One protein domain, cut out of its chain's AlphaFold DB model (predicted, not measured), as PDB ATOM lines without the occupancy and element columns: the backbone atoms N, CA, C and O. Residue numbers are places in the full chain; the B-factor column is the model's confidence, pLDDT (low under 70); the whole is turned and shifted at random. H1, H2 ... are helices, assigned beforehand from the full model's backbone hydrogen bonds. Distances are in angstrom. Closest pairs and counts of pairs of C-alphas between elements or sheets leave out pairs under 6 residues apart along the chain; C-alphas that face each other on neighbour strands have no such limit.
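Overview. This is residues 392 to 437 of the 788 residues of the protein "uncharacterized protein LOC113147644" of Cyclospora cayetanensis (UniProt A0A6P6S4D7). Two helices meet near their ends in a lopsided V: the long arm is H1, the shorter arm H2, and a tight link makes the corner. Away from that corner the arms spread apart, and residues 392 to 412 and 428 to 437 stand free. The printed part has 46 residues with two named helices, H1 then H2, no named strand, and the class all helix. It is only just extended, close to loose, with a radius of gyration of the C-alphas of 14.4 A, and only just flat, spanning 41 by 27 by 5 A.

Along the chain. Find C-alpha 392 at (10.205, -5.870, 22.505); from there H1, residues 392 to 419, runs 40.5 A to C-alpha 419 at (48.377, -3.584, 35.836). H2, residues 423 to 437, runs 21.0 A and ends at C-alpha 437 at (27.425, 15.714, 34.708).

Arrangement. Look at Ala 417 and Leu 423, whose C-alphas are the closest of H1 and H2, 5.2 A apart. The helices only just touch, and only at the corner by their link, with 3 pairs of C-alphas within 8 A. They run opposite ways at a steep tilt of 46 degrees. In both H1 and H2 every O i to N i+4 pair is within hydrogen-bond range.

Size, cuts and confidence. The two C-alphas farthest apart are those of Asp 392 and His 421, 42.8 A. The printed part has no cut, and no printed residue is under 70 in pLDDT.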
ATOM      1  N   ASP A 392       9.885  -6.274  21.131       86.25
ATOM      2  CA  ASP A 392      10.205  -5.870  22.505       86.25
ATOM      3  C   ASP A 392      11.108  -6.894  23.207       86.25
ATOM      4  O   ASP A 392      12.147  -6.526  23.756       86.25
ATOM      5  N   GLU A 393      10.789  -8.192  23.120       86.31
ATOM      6  CA  GLU A 393      11.647  -9.272  23.629       86.31
ATOM      7  C   GLU A 393      13.036  -9.254  22.965       86.31
ATOM      8  O   GLU A 393      14.055  -9.389  23.648       86.31
ATOM      9  N   TRP A 394      13.104  -9.027  21.646       90.56
ATOM     10  CA  TRP A 394      14.372  -8.906  20.918       90.56
ATOM     11  C   TRP A 394      15.170  -7.657  21.324       90.56
ATOM     12  O   TRP A 394      16.388  -7.735  21.503       90.56
ATOM     13  N   MET A 395      14.502  -6.516  21.514       89.06
ATOM     14  CA  MET A 395      15.122  -5.275  21.990       89.06
ATOM     15  C   MET A 395      15.679  -5.431  23.408       89.06
ATOM     16  O   MET A 395      16.820  -5.041  23.650       89.06
ATOM     17  N   LEU A 396      14.933  -6.071  24.314       92.75
ATOM     18  CA  LEU A 396      15.365  -6.334  25.688       92.75
ATOM     19  C   LEU A 396      16.576  -7.284  25.733       92.75
ATOM     20  O   LEU A 396      17.538  -7.036  26.462       92.75
ATOM     21  N   GLN A 397      16.585  -8.333  24.902       92.62
ATOM     22  CA  GLN A 397      17.753  -9.209  24.737       92.62
ATOM     23  C   GLN A 397      18.963  -8.461  24.153       92.62
ATOM     24  O   GLN A 397      20.098  -8.684  24.584       92.62
ATOM     25  N   HIS A 398      18.743  -7.552  23.198       91.81
ATOM     26  CA  HIS A 398      19.805  -6.739  22.607       91.81
ATOM     27  C   HIS A 398      20.404  -5.748  23.618       91.81
ATOM     28  O   HIS A 398      21.628  -5.635  23.711       91.81
ATOM     29  N   GLU A 399      19.570  -5.086  24.424       95.06
ATOM     30  CA  GLU A 399      20.010  -4.189  25.497       95.06
ATOM     31  C   GLU A 399      20.794  -4.944  26.580       95.06
ATOM     32  O   GLU A 399      21.907  -4.538  26.918       95.06
ATOM     33  N   ALA A 400      20.304  -6.104  27.032       93.38
ATOM     34  CA  ALA A 400      21.020  -6.967  27.974       93.38
ATOM     35  C   ALA A 400      22.387  -7.445  27.431       93.38
ATOM     36  O   ALA A 400      23.367  -7.544  28.179       93.38
ATOM     37  N   HIS A 401      22.493  -7.699  26.122       93.31
ATOM     38  CA  HIS A 401      23.767  -8.037  25.483       93.31
ATOM     39  C   HIS A 401      24.728  -6.837  25.418       93.31
ATOM     40  O   HIS A 401      25.920  -6.985  25.702       93.31
ATOM     41  N   LEU A 402      24.231  -5.636  25.100       96.06
ATOM     42  CA  LEU A 402      25.024  -4.401  25.120       96.06
ATOM     43  C   LEU A 402      25.505  -4.055  26.539       96.06
ATOM     44  O   LEU A 402      26.671  -3.709  26.721       96.06
ATOM     45  N   GLU A 403      24.652  -4.210  27.551       94.31
ATOM     46  CA  GLU A 403      24.999  -4.149  28.977       94.31
ATOM     47  C   GLU A 403      26.166  -5.089  29.318       94.31
ATOM     48  O   GLU A 403      27.170  -4.653  29.888       94.31
ATOM     49  N   LEU A 404      26.085  -6.366  28.925       95.69
ATOM     50  CA  LEU A 404      27.141  -7.351  29.173       95.69
ATOM     51  C   LEU A 404      28.469  -6.968  28.495       95.69
ATOM     52  O   LEU A 404      29.531  -7.064  29.121       95.69
ATOM     53  N   LEU A 405      28.422  -6.479  27.251       96.62
ATOM     54  CA  LEU A 405      29.598  -5.976  26.533       96.62
ATOM     55  C   LEU A 405      30.206  -4.740  27.217       96.62
ATOM     56  O   LEU A 405      31.425  -4.681  27.392       96.62
ATOM     57  N   HIS A 406      29.386  -3.785  27.670       94.94
ATOM     58  CA  HIS A 406      29.853  -2.616  28.421       94.94
ATOM     59  C   HIS A 406      30.487  -3.007  29.764       94.94
ATOM     60  O   HIS A 406      31.573  -2.520  30.091       94.94
ATOM     61  N   ARG A 407      29.873  -3.936  30.512       94.31
ATOM     62  CA  ARG A 407      30.422  -4.489  31.763       94.31
ATOM     63  C   ARG A 407      31.771  -5.183  31.515       94.31
ATOM     64  O   ARG A 407      32.730  -4.931  32.248       94.31
ATOM     65  N   GLN A 408      31.899  -5.981  30.449       96.81
ATOM     66  CA  GLN A 408      33.163  -6.641  30.092       96.81
ATOM     67  C   GLN A 408      34.248  -5.641  29.646       96.81
ATOM     68  O   GLN A 408      35.413  -5.787  30.025       96.81
ATOM     69  N   ALA A 409      33.889  -4.608  28.878       94.88
ATOM     70  CA  ALA A 409      34.813  -3.549  28.472       94.88
ATOM     71  C   ALA A 409      35.320  -2.740  29.681       94.88
ATOM     72  O   ALA A 409      36.526  -2.520  29.811       94.88
ATOM     73  N   ALA A 410      34.427  -2.373  30.607       94.19
ATOM     74  CA  ALA A 410      34.783  -1.704  31.855       94.19
ATOM     75  C   ALA A 410      35.728  -2.560  32.716       94.19
ATOM     76  O   ALA A 410      36.756  -2.062  33.175       94.19
ATOM     77  N   ALA A 411      35.449  -3.861  32.864       94.81
ATOM     78  CA  ALA A 411      36.324  -4.785  33.589       94.81
ATOM     79  C   ALA A 411      37.739  -4.851  32.982       94.81
ATOM     80  O   ALA A 411      38.725  -4.779  33.718       94.81
ATOM     81  N   ARG A 412      37.863  -4.906  31.646       95.12
ATOM     82  CA  ARG A 412      39.169  -4.879  30.956       95.12
ATOM     83  C   ARG A 412      39.914  -3.555  31.157       95.12
ATOM     84  O   ARG A 412      41.124  -3.577  31.372       95.12
ATOM     85  N   LEU A 413      39.217  -2.415  31.137       94.00
ATOM     86  CA  LEU A 413      39.814  -1.099  31.411       94.00
ATOM     87  C   LEU A 413      40.331  -0.988  32.855       94.00
ATOM     88  O   LEU A 413      41.443  -0.504  33.068       94.00
ATOM     89  N   ILE A 414      39.568  -1.491  33.831       92.75
ATOM     90  CA  ILE A 414      39.971  -1.545  35.244       92.75
ATOM     91  C   ILE A 414      41.193  -2.459  35.418       92.75
ATOM     92  O   ILE A 414      42.182  -2.040  36.015       92.75
ATOM     93  N   GLN A 415      41.180  -3.665  34.838       93.38
ATOM     94  CA  GLN A 415      42.325  -4.588  34.867       93.38
ATOM     95  C   GLN A 415      43.581  -3.985  34.221       93.38
ATOM     96  O   GLN A 415      44.677  -4.126  34.764       93.38
ATOM     97  N   HIS A 416      43.439  -3.288  33.090       91.75
ATOM     98  CA  HIS A 416      44.555  -2.613  32.428       91.75
ATOM     99  C   HIS A 416      45.129  -1.485  33.298       91.75
ATOM    100  O   HIS A 416      46.339  -1.424  33.506       91.75
ATOM    101  N   ALA A 417      44.280  -0.626  33.867       92.00
ATOM    102  CA  ALA A 417      44.731   0.442  34.758       92.00
ATOM    103  C   ALA A 417      45.324  -0.081  36.076       92.00
ATOM    104  O   ALA A 417      46.249   0.539  36.595       92.00
ATOM    105  N   TRP A 418      44.857  -1.223  36.589       92.38
ATOM    106  CA  TRP A 418      45.462  -1.897  37.741       92.38
ATOM    107  C   TRP A 418      46.869  -2.411  37.432       92.38
ATOM    108  O   TRP A 418      47.803  -2.041  38.135       92.38
ATOM    109  N   ARG A 419      47.052  -3.139  36.319       90.94
ATOM    110  CA  ARG A 419      48.377  -3.584  35.836       90.94
ATOM    111  C   ARG A 419      49.351  -2.434  35.554       90.94
ATOM    112  O   ARG A 419      50.554  -2.644  35.533       90.94
ATOM    113  N   GLN A 420      48.832  -1.235  35.305       93.44
ATOM    114  CA  GLN A 420      49.611  -0.015  35.076       93.44
ATOM    115  C   GLN A 420      49.758   0.855  36.339       93.44
ATOM    116  O   GLN A 420      50.298   1.950  36.245       93.44
ATOM    117  N   HIS A 421      49.235   0.433  37.499       90.38
ATOM    118  CA  HIS A 421      49.150   1.221  38.744       90.38
ATOM    119  C   HIS A 421      48.425   2.584  38.610       90.38
ATOM    120  O   HIS A 421      48.514   3.450  39.479       90.38
ATOM    121  N   ARG A 422      47.627   2.777  37.551       92.88
ATOM    122  CA  ARG A 422      46.909   4.025  37.212       92.88
ATOM    123  C   ARG A 422      45.430   4.028  37.618       92.88
ATOM    124  O   ARG A 422      44.676   4.878  37.144       92.88
ATOM    125  N   LEU A 423      45.002   3.130  38.514       91.06
ATOM    126  CA  LEU A 423      43.622   3.102  39.032       91.06
ATOM    127  C   LEU A 423      43.180   4.454  39.602       91.06
ATOM    128  O   LEU A 423      42.093   4.911  39.264       91.06
ATOM    129  N   GLY A 424      44.028   5.120  40.396       90.56
ATOM    130  CA  GLY A 424      43.717   6.441  40.954       90.56
ATOM    131  C   GLY A 424      43.348   7.460  39.871       90.56
ATOM    132  O   GLY A 424      42.329   8.133  39.983       90.56
ATOM    133  N   VAL A 425      44.093   7.486  38.760       91.88
ATOM    134  CA  VAL A 425      43.824   8.378  37.617       91.88
ATOM    135  C   VAL A 425      42.476   8.061  36.955       91.88
ATOM    136  O   VAL A 425      41.735   8.989  36.621       91.88
ATOM    137  N   LEU A 426      42.109   6.779  36.806       92.44
ATOM    138  CA  LEU A 426      40.771   6.413  36.319       92.44
ATOM    139  C   LEU A 426      39.669   6.847  37.293       92.44
ATOM    140  O   LEU A 426      38.691   7.454  36.856       92.44
ATOM    141  N   PHE A 427      39.817   6.581  38.594       92.88
ATOM    142  CA  PHE A 427      38.818   6.969  39.593       92.88
ATOM    143  C   PHE A 427      38.637   8.490  39.653       92.88
ATOM    144  O   PHE A 427      37.501   8.960  39.573       92.88
ATOM    145  N   SER A 428      39.721   9.272  39.676       93.19
ATOM    146  CA  SER A 428      39.661  10.738  39.593       93.19
ATOM    147  C   SER A 428      38.973  11.218  38.311       93.19
ATOM    148  O   SER A 428      38.131  12.112  38.375       93.19
ATOM    149  N   SER A 429      39.255  10.598  37.157       93.50
ATOM    150  CA  SER A 429      38.602  10.938  35.885       93.50
ATOM    151  C   SER A 429      37.097  10.635  35.900       93.50
ATOM    152  O   SER A 429      36.295  11.453  35.446       93.50
ATOM    153  N   VAL A 430      36.682   9.485  36.444       93.88
ATOM    154  CA  VAL A 430      35.264   9.097  36.558       93.88
ATOM    155  C   VAL A 430      34.522   9.986  37.562       93.88
ATOM    156  O   VAL A 430      33.394  10.404  37.290       93.88
ATOM    157  N   LEU A 431      35.154  10.343  38.684       94.75
ATOM    158  CA  LEU A 431      34.606  11.290  39.662       94.75
ATOM    159  C   LEU A 431      34.468  12.699  39.068       94.75
ATOM    160  O   LEU A 431      33.414  13.319  39.217       94.75
ATOM    161  N   GLN A 432      35.471  13.184  38.329       94.50
ATOM    162  CA  GLN A 432      35.396  14.478  37.644       94.50
ATOM    163  C   GLN A 432      34.293  14.483  36.572       94.50
ATOM    164  O   GLN A 432      33.542  15.452  36.475       94.50
ATOM    165  N   MET A 433      34.129  13.388  35.819       94.12
ATOM    166  CA  MET A 433      33.025  13.219  34.868       94.12
ATOM    167  C   MET A 433      31.656  13.224  35.569       94.12
ATOM    168  O   MET A 433      30.745  13.916  35.112       94.12
ATOM    169  N   LYS A 434      31.501  12.515  36.700       93.38
ATOM    170  CA  LYS A 434      30.267  12.555  37.508       93.38
ATOM    171  C   LYS A 434      29.979  13.967  38.034       93.38
ATOM    172  O   LYS A 434      28.845  14.422  37.890       93.38
ATOM    173  N   ARG A 435      30.987  14.690  38.552       93.25
ATOM    174  CA  ARG A 435      30.849  16.095  38.990       93.25
ATOM    175  C   ARG A 435      30.376  16.985  37.836       93.25
ATOM    176  O   ARG A 435      29.329  17.609  37.974       93.25
ATOM    177  N   ARG A 436      31.049  16.954  36.677       92.31
ATOM    178  CA  ARG A 436      30.652  17.724  35.476       92.31
ATOM    179  C   ARG A 436      29.235  17.383  34.993       92.31
ATOM    180  O   ARG A 436      28.516  18.274  34.550       92.31
ATOM    181  N   ARG A 437      28.794  16.120  35.086       91.69
ATOM    182  CA  ARG A 437      27.425  15.714  34.708       91.69
ATOM    183  C   ARG A 437      26.371  16.240  35.691       91.69
ATOM    184  O   ARG A 437      25.335  16.724  35.244       91.69
TER     185      ARG A 437